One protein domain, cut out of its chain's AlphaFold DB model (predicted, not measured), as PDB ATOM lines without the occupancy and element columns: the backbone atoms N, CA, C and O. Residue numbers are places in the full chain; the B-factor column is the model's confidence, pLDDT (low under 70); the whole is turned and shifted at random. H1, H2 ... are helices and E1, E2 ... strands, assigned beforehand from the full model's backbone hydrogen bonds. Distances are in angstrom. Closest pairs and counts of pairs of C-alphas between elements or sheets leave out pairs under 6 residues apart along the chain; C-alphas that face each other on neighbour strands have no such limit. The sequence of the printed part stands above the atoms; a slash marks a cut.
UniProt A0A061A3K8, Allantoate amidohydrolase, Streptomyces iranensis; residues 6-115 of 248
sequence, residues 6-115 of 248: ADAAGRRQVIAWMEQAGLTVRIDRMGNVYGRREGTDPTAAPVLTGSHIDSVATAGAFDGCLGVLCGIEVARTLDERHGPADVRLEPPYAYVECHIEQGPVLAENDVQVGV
ATOM      1  N   ALA A   6     212.120 259.332 306.717       93.12
ATOM      2  CA  ALA A   6     211.253 260.350 307.306       93.12
ATOM      3  C   ALA A   6     209.937 260.516 306.521       93.12
ATOM      4  O   ALA A   6     208.870 260.518 307.133       93.12
ATOM      5  N   ASP A   7     209.988 260.565 305.183       94.12
ATOM      6  CA  ASP A   7     208.794 260.550 304.316       94.12
ATOM      7  C   ASP A   7     207.986 259.257 304.545       94.12
ATOM      8  O   ASP A   7     206.778 259.290 304.779       94.12
ATOM      9  N   ALA A   8     208.662 258.106 304.617       94.19
ATOM     10  CA  ALA A   8     208.023 256.826 304.917       94.19
ATOM     11  C   ALA A   8     207.384 256.782 306.323       94.19
ATOM     12  O   ALA A   8     206.319 256.183 306.493       94.19
ATOM     13  N   ALA A   9     207.997 257.410 307.332       96.19
ATOM     14  CA  ALA A   9     207.420 257.539 308.671       96.19
ATOM     15  C   ALA A   9     206.191 258.463 308.681       96.19
ATOM     16  O   ALA A   9     205.157 258.078 309.227       96.19
ATOM     17  N   GLY A  10     206.267 259.617 308.009       95.81
ATOM     18  CA  GLY A  10     205.138 260.532 307.831       95.81
ATOM     19  C   GLY A  10     203.952 259.863 307.132       95.81
ATOM     20  O   GLY A  10     202.827 259.941 307.619       95.81
ATOM     21  N   ARG A  11     204.202 259.102 306.055       96.44
ATOM     22  CA  ARG A  11     203.166 258.322 305.350       96.44
ATOM     23  C   ARG A  11     202.486 257.313 306.266       96.44
ATOM     24  O   ARG A  11     201.262 257.271 306.296       96.44
ATOM     25  N   ARG A  12     203.253 256.537 307.043       97.44
ATOM     26  CA  ARG A  12     202.687 255.587 308.023       97.44
ATOM     27  C   ARG A  12     201.818 256.291 309.068       97.44
ATOM     28  O   ARG A  12     200.765 255.769 309.414       97.44
ATOM     29  N   GLN A  13     202.220 257.477 309.527       97.94
ATOM     30  CA  GLN A  13     201.439 258.254 310.489       97.94
ATOM     31  C   GLN A  13     200.128 258.790 309.889       97.94
ATOM     32  O   GLN A  13     199.086 258.709 310.537       97.94
ATOM     33  N   VAL A  14     200.162 259.277 308.643       97.62
ATOM     34  CA  VAL A  14     198.966 259.716 307.903       97.62
ATOM     35  C   VAL A  14     198.012 258.552 307.638       97.62
ATOM     36  O   VAL A  14     196.818 258.697 307.874       97.62
ATOM     37  N   ILE A  15     198.527 257.386 307.229       98.12
ATOM     38  CA  ILE A  15     197.732 256.158 307.055       98.12
ATOM     39  C   ILE A  15     197.030 255.790 308.367       98.12
ATOM     40  O   ILE A  15     195.811 255.642 308.377       98.12
ATOM     41  N   ALA A  16     197.760 255.753 309.486       98.25
ATOM     42  CA  ALA A  16     197.174 255.462 310.792       98.25
ATOM     43  C   ALA A  16     196.093 256.484 311.198       98.25
ATOM     44  O   ALA A  16     195.083 256.105 311.786       98.25
ATOM     45  N   TRP A  17     196.257 257.771 310.870       98.25
ATOM     46  CA  TRP A  17     195.230 258.791 311.121       98.25
ATOM     47  C   TRP A  17     194.002 258.667 310.211       98.25
ATOM     48  O   TRP A  17     192.900 258.958 310.677       98.25
ATOM     49  N   MET A  18     194.175 258.227 308.959       97.31
ATOM     50  CA  MET A  18     193.077 257.901 308.042       97.31
ATOM     51  C   MET A  18     192.283 256.686 308.544       97.31
ATOM     52  O   MET A  18     191.062 256.752 308.632       97.31
ATOM     53  N   GLU A  19     192.963 255.612 308.950       95.88
ATOM     54  CA  GLU A  19     192.334 254.411 309.522       95.88
ATOM     55  C   GLU A  19     191.594 254.728 310.835       95.88
ATOM     56  O   GLU A  19     190.458 254.300 311.032       95.88
ATOM     57  N   GLN A  20     192.186 255.555 311.708       95.25
ATOM     58  CA  GLN A  20     191.531 256.070 312.923       95.25
ATOM     59  C   GLN A  20     190.321 256.971 312.629       95.25
ATOM     60  O   GLN A  20     189.444 257.099 313.478       95.25
ATOM     61  N   ALA A  21     190.269 257.593 311.450       92.56
ATOM     62  CA  ALA A  21     189.125 258.356 310.954       92.56
ATOM     63  C   ALA A  21     188.100 257.479 310.202       92.56
ATOM     64  O   ALA A  21     187.275 258.013 309.471       92.56
ATOM     65  N   GLY A  22     188.170 256.146 310.327       90.56
ATOM     66  CA  GLY A  22     187.228 255.214 309.696       90.56
ATOM     67  C   GLY A  22     187.432 255.008 308.189       90.56
ATOM     68  O   GLY A  22     186.622 254.340 307.548       90.56
ATOM     69  N   LEU A  23     188.501 255.558 307.604       91.94
ATOM     70  CA  LEU A  23     188.711 255.536 306.158       91.94
ATOM     71  C   LEU A  23     189.299 254.206 305.686       91.94
ATOM     72  O   LEU A  23     190.276 253.701 306.239       91.94
ATOM     73  N   THR A  24     188.774 253.683 304.576       91.56
ATOM     74  CA  THR A  24     189.408 252.563 303.871       91.56
ATOM     75  C   THR A  24     190.618 253.082 303.102       91.56
ATOM     76  O   THR A  24     190.462 253.856 302.154       91.56
ATOM     77  N   VAL A  25     191.824 252.665 303.492       95.38
ATOM     78  CA  VAL A  25     193.070 253.125 302.864       95.38
ATOM     79  C   VAL A  25     193.496 252.215 301.706       95.38
ATOM     80  O   VAL A  25     193.531 250.991 301.828       95.38
ATOM     81  N   ARG A  26     193.880 252.820 300.577       94.38
ATOM     82  CA  ARG A  26     194.550 252.162 299.444       94.38
ATOM     83  C   ARG A  26     195.802 252.944 299.055       94.38
ATOM     84  O   ARG A  26     195.788 254.170 299.045       94.38
ATOM     85  N   ILE A  27     196.861 252.239 298.665       94.44
ATOM     86  CA  ILE A  27     198.070 252.832 298.076       94.44
ATOM     87  C   ILE A  27     198.165 252.373 296.616       94.44
ATOM     88  O   ILE A  27     197.860 251.217 296.316       94.44
ATOM     89  N   ASP A  28     198.519 253.268 295.692       92.19
ATOM     90  CA  ASP A  28     198.752 252.906 294.287       92.19
ATOM     91  C   ASP A  28     200.219 252.532 293.991       92.19
ATOM     92  O   ASP A  28     201.100 252.587 294.849       92.19
ATOM     93  N   ARG A  29     200.497 252.164 292.734       92.62
ATOM     94  CA  ARG A  29     201.847 251.797 292.270       92.62
ATOM     95  C   ARG A  29     202.881 252.932 292.332       92.62
ATOM     96  O   ARG A  29     204.066 252.656 292.178       92.62
ATOM     97  N   MET A  30     202.442 254.184 292.476       91.31
ATOM     98  CA  MET A  30     203.300 255.366 292.570       91.31
ATOM     99  C   MET A  30     203.530 255.798 294.023       91.31
ATOM    100  O   MET A  30     204.309 256.718 294.250       91.31
ATOM    101  N   GLY A  31     202.889 255.150 295.002       91.62
ATOM    102  CA  GLY A  31     202.972 255.523 296.415       91.62
ATOM    103  C   GLY A  31     201.990 256.624 296.833       91.62
ATOM    104  O   GLY A  31     202.133 257.166 297.936       91.62
ATOM    105  N   ASN A  32     200.999 256.949 295.994       94.50
ATOM    106  CA  ASN A  32     199.896 257.830 296.376       94.50
ATOM    107  C   ASN A  32     199.001 257.102 297.383       94.50
ATOM    108  O   ASN A  32     198.604 255.959 297.144       94.50
ATOM    109  N   VAL A  33     198.685 257.763 298.498       95.56
ATOM    110  CA  VAL A  33     197.839 257.225 299.571       95.56
ATOM    111  C   VAL A  33     196.439 257.814 299.439       95.56
ATOM    112  O   VAL A  33     196.277 259.031 299.428       95.56
ATOM    113  N   TYR A  34     195.433 256.950 299.369       94.31
ATOM    114  CA  TYR A  34     194.022 257.312 299.274       94.31
ATOM    115  C   TYR A  34     193.293 256.811 300.519       94.31
ATOM    116  O   TYR A  34     193.177 255.601 300.699       94.31
ATOM    117  N   GLY A  35     192.786 257.719 301.351       93.44
ATOM    118  CA  GLY A  35     191.813 257.402 302.398       93.44
ATOM    119  C   GLY A  35     190.401 257.635 301.869       93.44
ATOM    120  O   GLY A  35     190.080 258.745 301.451       93.44
ATOM    121  N   ARG A  36     189.565 256.596 301.850       89.50
ATOM    122  CA  ARG A  36     188.197 256.655 301.321       89.50
ATOM    123  C   ARG A  36     187.170 256.616 302.448       89.50
ATOM    124  O   ARG A  36     187.111 255.634 303.187       89.50
ATOM    125  N   ARG A  37     186.343 257.659 302.523       87.06
ATOM    126  CA  ARG A  37     185.074 257.663 303.261       87.06
ATOM    127  C   ARG A  37     183.960 257.210 302.327       87.06
ATOM    128  O   ARG A  37     184.042 257.476 301.126       87.06
ATOM    129  N   GLU A  38     182.921 256.598 302.880       82.88
ATOM    130  CA  GLU A  38     181.703 256.297 302.140       82.88
ATOM    131  C   GLU A  38     180.600 257.422 302.351       82.88
ATOM    132  O   GLU A  38     180.965 258.575 302.585       82.88
ATOM    133  N   GLY A  39     179.284 257.183 302.167       76.81
ATOM    134  CA  GLY A  39     178.107 258.098 301.966       76.81
ATOM    135  C   GLY A  39     176.975 257.907 300.866       76.81
ATOM    136  O   GLY A  39     176.751 258.874 300.163       76.81
ATOM    137  N   THR A  40     176.157 256.830 300.763       75.44
ATOM    138  CA  THR A  40     175.008 256.493 299.822       75.44
ATOM    139  C   THR A  40     175.145 255.729 298.455       75.44
ATOM    140  O   THR A  40     174.538 254.666 298.339       75.44
ATOM    141  N   ASP A  41     175.791 256.225 297.383       72.69
ATOM    142  CA  ASP A  41     175.838 255.606 296.024       72.69
ATOM    143  C   ASP A  41     177.229 255.023 295.648       72.69
ATOM    144  O   ASP A  41     178.217 255.758 295.580       72.69
ATOM    145  N   PRO A  42     177.361 253.714 295.354       68.19
ATOM    146  CA  PRO A  42     178.635 253.095 294.998       68.19
ATOM    147  C   PRO A  42     179.107 253.259 293.544       68.19
ATOM    148  O   PRO A  42     180.128 252.673 293.173       68.19
ATOM    149  N   THR A  43     178.365 253.990 292.714       70.94
ATOM    150  CA  THR A  43     178.639 254.177 291.278       70.94
ATOM    151  C   THR A  43     178.938 255.623 290.878       70.94
ATOM    152  O   THR A  43     179.405 255.864 289.764       70.94
ATOM    153  N   ALA A  44     178.710 256.581 291.778       72.06
ATOM    154  CA  ALA A  44     178.981 257.996 291.551       72.06
ATOM    155  C   ALA A  44     180.492 258.334 291.581       72.06
ATOM    156  O   ALA A  44     181.325 257.581 292.089       72.06
ATOM    157  N   ALA A  45     180.858 259.505 291.048       75.31
ATOM    158  CA  ALA A  45     182.248 259.966 290.972       75.31
ATOM    159  C   ALA A  45     182.657 260.833 292.194       75.31
ATOM    160  O   ALA A  45     181.842 261.613 292.686       75.31
ATOM    161  N   PRO A  46     183.910 260.748 292.694       81.56
ATOM    162  CA  PRO A  46     184.326 261.363 293.950       81.56
ATOM    163  C   PRO A  46     184.498 262.860 293.876       81.56
ATOM    164  O   PRO A  46     185.073 263.391 292.929       81.56
ATOM    165  N   VAL A  47     184.130 263.504 294.976       85.00
ATOM    166  CA  VAL A  47     184.826 264.705 295.416       85.00
ATOM    167  C   VAL A  47     186.107 264.239 296.102       85.00
ATOM    168  O   VAL A  47     186.060 263.519 297.097       85.00
ATOM    169  N   LEU A  48     187.252 264.592 295.528       90.06
ATOM    170  CA  LEU A  48     188.565 264.321 296.097       90.06
ATOM    171  C   LEU A  48     189.075 265.553 296.851       90.06
ATOM    172  O   LEU A  48     188.838 266.690 296.450       90.06
ATOM    173  N   THR A  49     189.831 265.317 297.917       93.50
ATOM    174  CA  THR A  49     190.616 266.348 298.596       93.50
ATOM    175  C   THR A  49     191.944 265.757 299.048       93.50
ATOM    176  O   THR A  49     192.040 264.552 299.294       93.50
ATOM    177  N   GLY A  50     192.987 266.579 299.088       94.75
ATOM    178  CA  GLY A  50     194.339 266.150 299.411       94.75
ATOM    179  C   GLY A  50     195.360 267.251 299.161       94.75
ATOM    180  O   GLY A  50     194.998 268.377 298.832       94.75
ATOM    181  N   SER A  51     196.626 266.895 299.369       96.25
ATOM    182  CA  SER A  51     197.832 267.659 299.036       96.25
ATOM    183  C   SER A  51     199.044 266.716 299.227       96.25
ATOM    184  O   SER A  51     198.888 265.493 299.142       96.25
ATOM    185  N   HIS A  52     200.241 267.231 299.516       96.56
ATOM    186  CA  HIS A  52     201.452 266.447 299.810       96.56
ATOM    187  C   HIS A  52     201.851 266.471 301.298       96.56
ATOM    188  O   HIS A  52     201.314 267.234 302.092       96.56
ATOM    189  N   ILE A  53     202.808 265.617 301.687       95.25
ATOM    190  CA  ILE A  53     203.461 265.661 303.015       95.25
ATOM    191  C   ILE A  53     204.992 265.633 302.951       95.25
ATOM    192  O   ILE A  53     205.649 265.773 303.980       95.25
ATOM    193  N   ASP A  54     205.577 265.425 301.769       92.44
ATOM    194  CA  ASP A  54     207.005 265.657 301.589       92.44
ATOM    195  C   ASP A  54     207.310 267.155 301.531       92.44
ATOM    196  O   ASP A  54     206.452 267.967 301.189       92.44
ATOM    197  N   SER A  55     208.534 267.504 301.920       91.81
ATOM    198  CA  SER A  55     208.945 268.866 302.240       91.81
ATOM    199  C   SER A  55     210.387 269.104 301.784       91.81
ATOM    200  O   SER A  55     211.181 268.162 301.691       91.81
ATOM    201  N   VAL A  56     210.734 270.359 301.495       87.25
ATOM    202  CA  VAL A  56     212.116 270.776 301.205       87.25
ATOM    203  C   VAL A  56     212.834 271.192 302.490       87.25
ATOM    204  O   VAL A  56     212.200 271.527 303.486       87.25
ATOM    205  N   ALA A  57     214.170 271.219 302.472       82.06
ATOM    206  CA  ALA A  57     215.009 271.408 303.666       82.06
ATOM    207  C   ALA A  57     214.734 272.683 304.500       82.06
ATOM    208  O   ALA A  57     215.191 272.770 305.636       82.06
ATOM    209  N   THR A  58     214.022 273.667 303.944       84.19
ATOM    210  CA  THR A  58     213.708 274.958 304.577       84.19
ATOM    211  C   THR A  58     212.213 275.309 304.554       84.19
ATOM    212  O   THR A  58     211.869 276.468 304.780       84.19
ATOM    213  N   ALA A  59     211.321 274.365 304.237       84.00
ATOM    214  CA  ALA A  59     209.877 274.621 304.229       84.00
ATOM    215  C   ALA A  59     209.267 274.583 305.643       84.00
ATOM    216  O   ALA A  59     209.803 273.975 306.571       84.00
ATOM    217  N   GLY A  60     208.137 275.276 305.807       87.25
ATOM    218  CA  GLY A  60     207.407 275.357 307.073       87.25
ATOM    219  C   GLY A  60     206.503 274.147 307.329       87.25
ATOM    220  O   GLY A  60     206.112 273.433 306.410       87.25
ATOM    221  N   ALA A  61     206.093 273.964 308.587       91.38
ATOM    222  CA  ALA A  61     205.299 272.821 309.061       91.38
ATOM    223  C   ALA A  61     203.822 272.780 308.594       91.38
ATOM    224  O   ALA A  61     203.029 272.033 309.158       91.38
ATOM    225  N   PHE A  62     203.446 273.590 307.601       93.31
ATOM    226  CA  PHE A  62     202.094 273.657 307.027       93.31
ATOM    227  C   PHE A  62     202.071 273.424 305.510       93.31
ATOM    228  O   PHE A  62     201.000 273.221 304.945       93.31
ATOM    229  N   ASP A  63     203.237 273.459 304.857       94.94
ATOM    230  CA  ASP A  63     203.377 273.355 303.405       94.94
ATOM    231  C   ASP A  63     202.991 271.943 302.939       94.94
ATOM    232  O   ASP A  63     203.540 270.953 303.435       94.94
ATOM    233  N   GLY A  64     201.977 271.846 302.076       95.06
ATOM    234  CA  GLY A  64     201.271 270.618 301.696       95.06
ATOM    235  C   GLY A  64     200.475 269.959 302.829       95.06
ATOM    236  O   GLY A  64     199.265 269.748 302.736       95.06
ATOM    237  N   CYS A  65     201.144 269.632 303.934       94.75
ATOM    238  CA  CYS A  65     200.611 268.743 304.965       94.75
ATOM    239  C   CYS A  65     199.349 269.271 305.664       94.75
ATOM    240  O   CYS A  65     198.527 268.459 306.095       94.75
ATOM    241  N   LEU A  66     199.134 270.595 305.704       95.94
ATOM    242  CA  LEU A  66     197.868 271.177 306.151       95.94
ATOM    243  C   LEU A  66     196.688 270.655 305.316       95.94
ATOM    244  O   LEU A  66     195.690 270.230 305.889       95.94
ATOM    245  N   GLY A  67     196.811 270.610 303.986       96.50
ATOM    246  CA  GLY A  67     195.749 270.140 303.092       96.50
ATOM    247  C   GLY A  67     195.389 268.671 303.296       96.50
ATOM    248  O   GLY A  67     194.212 268.310 303.301       96.50
ATOM    249  N   VAL A  68     196.393 267.830 303.557       97.25
ATOM    250  CA  VAL A  68     196.187 266.408 303.886       97.25
ATOM    251  C   VAL A  68     195.456 266.248 305.221       97.25
ATOM    252  O   VAL A  68     194.517 265.456 305.314       97.25
ATOM    253  N   LEU A  69     195.843 267.014 306.247       96.69
ATOM    254  CA  LEU A  69     195.185 266.976 307.556       96.69
ATOM    255  C   LEU A  69     193.761 267.545 307.505       96.69
ATOM    256  O   LEU A  69     192.860 266.944 308.085       96.69
ATOM    257  N   CYS A  70     193.527 268.623 306.750       95.81
ATOM    258  CA  CYS A  70     192.189 269.155 306.487       95.81
ATOM    259  C   CYS A  70     191.277 268.108 305.830       95.81
ATOM    260  O   CYS A  70     190.126 267.976 306.234       95.81
ATOM    261  N   GLY A  71     191.780 267.319 304.873       94.94
ATOM    262  CA  GLY A  71     191.007 266.236 304.254       94.94
ATOM    263  C   GLY A  71     190.575 265.147 305.246       94.94
ATOM    264  O   GLY A  71     189.428 264.699 305.212       94.94
ATOM    265  N   ILE A  72     191.462 264.759 306.170       95.75
ATOM    266  CA  ILE A  72     191.143 263.805 307.249       95.75
ATOM    267  C   ILE A  72     190.122 264.410 308.223       95.75
ATOM    268  O   ILE A  72     189.170 263.735 308.614       95.75
ATOM    269  N   GLU A  73     190.289 265.679 308.591       95.94
ATOM    270  CA  GLU A  73     189.417 266.366 309.546       95.94
ATOM    271  C   GLU A  73     188.006 266.615 308.992       95.94
ATOM    272  O   GLU A  73     187.019 266.428 309.703       95.94
ATOM    273  N   VAL A  74     187.884 266.926 307.696       91.94
ATOM    274  CA  VAL A  74     186.592 266.965 306.992       91.94
ATOM    275  C   VAL A  74     185.890 265.611 307.089       91.94
ATOM    276  O   VAL A  74     184.704 265.566 307.411       91.94
ATOM    277  N   ALA A  75     186.602 264.503 306.863       89.62
ATOM    278  CA  ALA A  75     185.993 263.179 306.934       89.62
ATOM    279  C   ALA A  75     185.536 262.812 308.360       89.62
ATOM    280  O   ALA A  75     184.415 262.328 308.521       89.62
ATOM    281  N   ARG A  76     186.338 263.134 309.389       90.94
ATOM    282  CA  ARG A  76     185.947 262.991 310.806       90.94
ATOM    283  C   ARG A  76     184.711 263.815 311.141       90.94
ATOM    284  O   ARG A  76     183.735 263.270 311.641       90.94
ATOM    285  N   THR A  77     184.718 265.102 310.796       90.00
ATOM    286  CA  THR A  77     183.591 266.014 311.037       90.00
ATOM    287  C   THR A  77     182.306 265.526 310.353       90.00
ATOM    288  O   THR A  77     181.216 265.679 310.909       90.00
ATOM    289  N   LEU A  78     182.404 264.929 309.159       86.38
ATOM    290  CA  LEU A  78     181.257 264.332 308.469       86.38
ATOM    291  C   LEU A  78     180.727 263.091 309.201       86.38
ATOM    292  O   LEU A  78     179.514 262.986 309.381       86.38
ATOM    293  N   ASP A  79     181.600 262.190 309.660       84.00
ATOM    294  CA  ASP A  79     181.196 261.007 310.436       84.00
ATOM    295  C   ASP A  79     180.615 261.366 311.810       84.00
ATOM    296  O   ASP A  79     179.613 260.783 312.221       84.00
ATOM    297  N   GLU A  80     181.159 262.370 312.497       85.62
ATOM    298  CA  GLU A  80     180.618 262.859 313.772       85.62
ATOM    299  C   GLU A  80     179.217 263.474 313.627       85.62
ATOM    300  O   GLU A  80     178.367 263.309 314.503       85.62
ATOM    301  N   ARG A  81     178.958 264.193 312.525       83.56
ATOM    302  CA  ARG A  81     177.697 264.929 312.308       83.56
ATOM    303  C   ARG A  81     176.605 264.117 311.627       83.56
ATOM    304  O   ARG A  81     175.426 264.395 311.842       83.56
ATOM    305  N   HIS A  82     176.982 263.164 310.779       79.44
ATOM    306  CA  HIS A  82     176.054 262.435 309.911       79.44
ATOM    307  C   HIS A  82     176.135 260.912 310.078       79.44
ATOM    308  O   HIS A  82     175.378 260.195 309.428       79.44
ATOM    309  N   GLY A  83     177.011 260.427 310.966       71.31
ATOM    310  CA  GLY A  83     177.365 259.016 311.075       71.31
ATOM    311  C   GLY A  83     178.221 258.543 309.893       71.31
ATOM    312  O   GLY A  83     178.339 259.254 308.887       71.31
ATOM    313  N   PRO A  84     178.782 257.324 309.962       63.22
ATOM    314  CA  PRO A  84     179.249 256.649 308.760       63.22
ATOM    315  C   PRO A  84     178.062 256.480 307.804       63.22
ATOM    316  O   PRO A  84     176.954 256.137 308.216       63.22
ATOM    317  N   ALA A  85     178.295 256.723 306.522       58.97
ATOM    318  CA  ALA A  85     177.313 256.514 305.460       58.97
ATOM    319  C   ALA A  85     177.989 255.735 304.297       58.97
ATOM    320  O   ALA A  85     179.203 255.565 304.348       58.97
ATOM    321  N   ASP A  86     177.276 255.307 303.226       51.00
ATOM    322  CA  ASP A  86     177.745 254.268 302.242       51.00
ATOM    323  C   ASP A  86     177.878 254.615 300.687       51.00
ATOM    324  O   ASP A  86     177.134 254.071 299.885       51.00
ATOM    325  N   VAL A  87     178.703 255.564 300.191       53.50
ATOM    326  CA  VAL A  87     178.957 255.957 298.779       53.50
ATOM    327  C   VAL A  87     180.303 255.353 298.522       53.50
ATOM    328  O   VAL A  87     181.262 255.600 299.236       53.50
ATOM    329  N   ARG A  88     180.443 254.738 297.384       44.53
ATOM    330  CA  ARG A  88     181.725 254.262 296.927       44.53
ATOM    331  C   ARG A  88     182.060 255.143 295.742       44.53
ATOM    332  O   ARG A  88     181.541 254.921 294.664       44.53
ATOM    333  N   LEU A  89     182.953 256.112 295.923       50.19
ATOM    334  CA  LEU A  89     183.337 257.022 294.841       50.19
ATOM    335  C   LEU A  89     184.737 256.717 294.241       50.19
ATOM    336  O   LEU A  89     185.738 256.746 294.954       50.19
ATOM    337  N   GLU A  90     184.836 256.434 292.931       52.72
ATOM    338  CA  GLU A  90     186.095 256.337 292.132       52.72
ATOM    339  C   GLU A  90     186.058 257.229 290.848       52.72
ATOM    340  O   GLU A  90     184.969 257.570 290.396       52.72
ATOM    341  N   PRO A  91     187.218 257.702 290.321       56.59
ATOM    342  CA  PRO A  91     187.549 259.140 290.084       56.59
ATOM    343  C   PRO A  91     186.860 259.955 288.956       56.59
ATOM    344  O   PRO A  91     186.521 259.387 287.924       56.59
ATOM    345  N   PRO A  92     186.907 261.312 289.005       67.88
ATOM    346  CA  PRO A  92     186.342 262.205 290.030       67.88
ATOM    347  C   PRO A  92     185.341 263.239 289.459       67.88
ATOM    348  O   PRO A  92     185.478 263.703 288.331       67.88
ATOM    349  N   TYR A  93     184.364 263.653 290.272       76.44
ATOM    350  CA  TYR A  93     183.449 264.767 289.978       76.44
ATOM    351  C   TYR A  93     184.111 266.133 290.225       76.44
ATOM    352  O   TYR A  93     183.936 267.060 289.438       76.44
ATOM    353  N   ALA A  94     184.893 266.255 291.303       83.19
ATOM    354  CA  ALA A  94     185.621 267.474 291.660       83.19
ATOM    355  C   ALA A  94     186.884 267.160 292.484       83.19
ATOM    356  O   ALA A  94     186.996 266.088 293.082       83.19
ATOM    357  N   TYR A  95     187.814 268.114 292.549       88.50
ATOM    358  CA  TYR A  95     188.972 268.097 293.447       88.50
ATOM    359  C   TYR A  95     189.076 269.446 294.166       88.50
ATOM    360  O   TYR A  95     188.950 270.487 293.521       88.50
ATOM    361  N   VAL A  96     189.295 269.427 295.482       90.19
ATOM    362  CA  VAL A  96     189.463 270.629 296.316       90.19
ATOM    363  C   VAL A  96     190.682 270.456 297.215       90.19
ATOM    364  O   VAL A  96     190.756 269.507 297.993       90.19
ATOM    365  N   GLU A  97     191.618 271.395 297.149       94.12
ATOM    366  CA  GLU A  97     192.839 271.402 297.955       94.12
ATOM    367  C   GLU A  97     192.841 272.612 298.891       94.12
ATOM    368  O   GLU A  97     192.709 273.755 298.455       94.12
ATOM    369  N   CYS A  98     192.962 272.350 300.193       93.31
ATOM    370  CA  CYS A  98     193.200 273.385 301.191       93.31
ATOM    371  C   CYS A  98     194.710 273.587 301.324       93.31
ATOM    372  O   CYS A  98     195.446 272.617 301.493       93.31
ATOM    373  N   HIS A  99     195.178 274.829 301.261       96.38
ATOM    374  CA  HIS A  99     196.597 275.142 301.362       96.38
ATOM    375  C   HIS A  99     196.803 276.508 302.024       96.38
ATOM    376  O   HIS A  99     195.911 277.357 302.003       96.38
ATOM    377  N   ILE A 100     197.988 276.735 302.593       95.25
ATOM    378  CA  ILE A 100     198.426 278.088 302.960       95.25
ATOM    379  C   ILE A 100     198.657 278.926 301.694       95.25
ATOM    380  O   ILE A 100     199.021 278.386 300.652       95.25
ATOM    381  N   GLU A 101     198.513 280.249 301.782       94.50
ATOM    382  CA  GLU A 101     198.690 281.148 300.625       94.50
ATOM    383  C   GLU A 101     200.105 281.087 300.014       94.50
ATOM    384  O   GLU A 101     200.277 281.325 298.824       94.50
ATOM    385  N   GLN A 102     201.126 280.804 300.837       91.62
ATOM    386  CA  GLN A 102     202.556 280.962 300.507       91.62
ATOM    387  C   GLN A 102     202.956 282.402 300.093       91.62
ATOM    388  O   GLN A 102     204.079 282.635 299.644       91.62
ATOM    389  N   GLY A 103     202.062 283.373 300.291       88.88
ATOM    390  CA  GLY A 103     202.256 284.809 300.107       88.88
ATOM    391  C   GLY A 103     201.684 285.606 301.290       88.88
ATOM    392  O   GLY A 103     201.231 285.001 302.266       88.88
ATOM    393  N   PRO A 104     201.757 286.949 301.248       92.69
ATOM    394  CA  PRO A 104     201.284 287.814 302.327       92.69
ATOM    395  C   PRO A 104     199.880 288.406 302.097       92.69
ATOM    396  O   PRO A 104     199.387 289.105 302.977       92.69
ATOM    397  N   VAL A 105     199.242 288.194 300.942       93.81
ATOM    398  CA  VAL A 105     198.104 289.000 300.463       93.81
ATOM    399  C   VAL A 105     196.885 288.886 301.376       93.81
ATOM    400  O   VAL A 105     196.280 289.903 301.711       93.81
ATOM    401  N   LEU A 106     196.520 287.680 301.811       93.75
ATOM    402  CA  LEU A 106     195.390 287.454 302.713       93.75
ATOM    403  C   LEU A 106     195.642 288.094 304.084       93.75
ATOM    404  O   LEU A 106     194.751 288.736 304.633       93.75
ATOM    405  N   ALA A 107     196.871 287.991 304.598       93.00
ATOM    406  CA  ALA A 107     197.263 288.590 305.873       93.00
ATOM    407  C   ALA A 107     197.331 290.128 305.811       93.00
ATOM    408  O   ALA A 107     196.885 290.797 306.739       93.00
ATOM    409  N   GLU A 108     197.843 290.698 304.717       94.69
ATOM    410  CA  GLU A 108     197.901 292.150 304.484       94.69
ATOM    411  C   GLU A 108     196.510 292.783 304.310       94.69
ATOM    412  O   GLU A 108     196.342 293.968 304.596       94.69
ATOM    413  N   ASN A 109     195.515 292.008 303.865       93.88
ATOM    414  CA  ASN A 109     194.146 292.476 303.619       93.88
ATOM    415  C   ASN A 109     193.127 292.020 304.690       93.88
ATOM    416  O   ASN A 109     191.935 292.257 304.511       93.88
ATOM    417  N   ASP A 110     193.574 291.383 305.781       94.25
ATOM    418  CA  ASP A 110     192.728 290.824 306.860       94.25
ATOM    419  C   ASP A 110     191.629 289.856 306.354       94.25
ATOM    420  O   ASP A 110     190.486 289.842 306.817       94.25
ATOM    421  N   VAL A 111     191.969 289.031 305.356       94.94
ATOM    422  CA  VAL A 111     191.062 288.055 304.732       94.94
ATOM    423  C   VAL A 111     191.374 286.646 305.235       94.94
ATOM    424  O   VAL A 111     192.484 286.150 305.092       94.94
ATOM    425  N   GLN A 112     190.370 285.952 305.777       92.12
ATOM    426  CA  GLN A 112     190.559 284.611 306.348       92.12
ATOM    427  C   GLN A 112     190.647 283.480 305.309       92.12
ATOM    428  O   GLN A 112     191.245 282.443 305.590       92.12
ATOM    429  N   VAL A 113     190.029 283.641 304.132       92.81
ATOM    430  CA  VAL A 113     189.931 282.595 303.097       92.81
ATOM    431  C   VAL A 113     190.100 283.205 301.708       92.81
ATOM    432  O   VAL A 113     189.330 284.078 301.311       92.81
ATOM    433  N   GLY A 114     191.073 282.706 300.944       91.06
ATOM    434  CA  GLY A 114     191.230 283.022 299.524       91.06
ATOM    435  C   GLY A 114     190.541 281.987 298.634       91.06
ATOM    436  O   GLY A 114     190.906 280.813 298.658       91.06
ATOM    437  N   VAL A 115     189.583 282.413 297.806       91.06
ATOM    438  CA  VAL A 115     189.022 281.564 296.740       91.06
ATOM    439  C   VAL A 115     189.967 281.615 295.540       91.06
ATOM    440  O   VAL A 115     189.923 282.542 294.731       91.06
TER     441      VAL A 115
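What this domain is: This is residues 6 to 115 of the 248 residues of the protein "Allantoate amidohydrolase" of Streptomyces iranensis (UniProt A0A061A3K8). What shape do these coordinates make? Two long helices, H1 and H2, run side by side the same way, each with a small two-stranded sheet by it: H1 packs on the hairpin E1 E2, and H2 packs on E3 of the parallel pair E3 E4. Past E4 the printed part runs out to one end of the longest axis, where short H3 lies and residues 107 to 112 stick out. What is it made of, and how large is it? The printed part has 110 residues, 51 of them, under half, in three named helices and four named strands in the order H1 E1 E2 E3 H2 E4 H3, a mixed class. It is only just compact, close to loose, with a radius of gyration of the C-alphas of 15.4 A and spans of 43 by 33 by 24 A.

How they stand to each other: What lies near the first helix? H1, residues 6 to 20, comes closest to E2, residues 33 to 36, at the C-alphas of Met 18 and Gly 35, 5.8 A apart. E1, residues 24 to 27, and E2 form an antiparallel hairpin, with N 26 and O 34 2.9 A apart, within hydrogen-bond range. How does the second helix stand? H2, residues 65 to 82, is close to H1 but not clearly touching, the same way at a shallow tilt of 8 degrees; their closest C-alphas, of Met 18 and Ile 72, are 6.3 A apart. In both helices every O i to N i+4 pair is within hydrogen-bond range. What does the other sheet hold? E3, residues 47 to 49, and E4, residues 94 to 96, are parallel, with N 48 and O 94 2.9 A apart, within hydrogen-bond range. E3, H2 and E4 form a strand-helix-strand unit, two parallel neighbour strands with a helix between them along the chain, and its crossover is left-handed. The closest C-alphas of E3 and H2, of Thr 49 and Gly 71, are 5.7 A apart. Where is the last helix? H3, residues 105 to 108, is apart from H1, H2, E1, E2 and E3; it is too short for an O i to N i+4 pair, and its 1 O i to N i+3 pair is within range.

Where its parts are: Where do the long helices lie? H1 begins with C-alpha 6 at (211.253, 260.350, 307.306) and is 20.9 A long from first to last C-alpha. H2 is 25.8 A long and ends with C-alpha 82 at (176.054, 262.435, 309.911). Where do the shorter elements lie? E1 is 10.4 A long, E2 9.8 A, E3 and E4 6.8 A each, and H3, 5.1 A, ends with C-alpha 108 at (197.901, 292.150, 304.484).

The domain as a whole: How far does it reach, and is it cut? The two C-alphas farthest apart, of Thr 43 and Glu 108, are 44.6 A apart, and the printed part has no cut. Which links are long? Those from E3 to H2, 15 residues, and from H2 to E4, 11 residues, are long. Where is confidence low? Mean pLDDT of the printed part is 87.8; residue 42 and residues 84 to 92 are under 70.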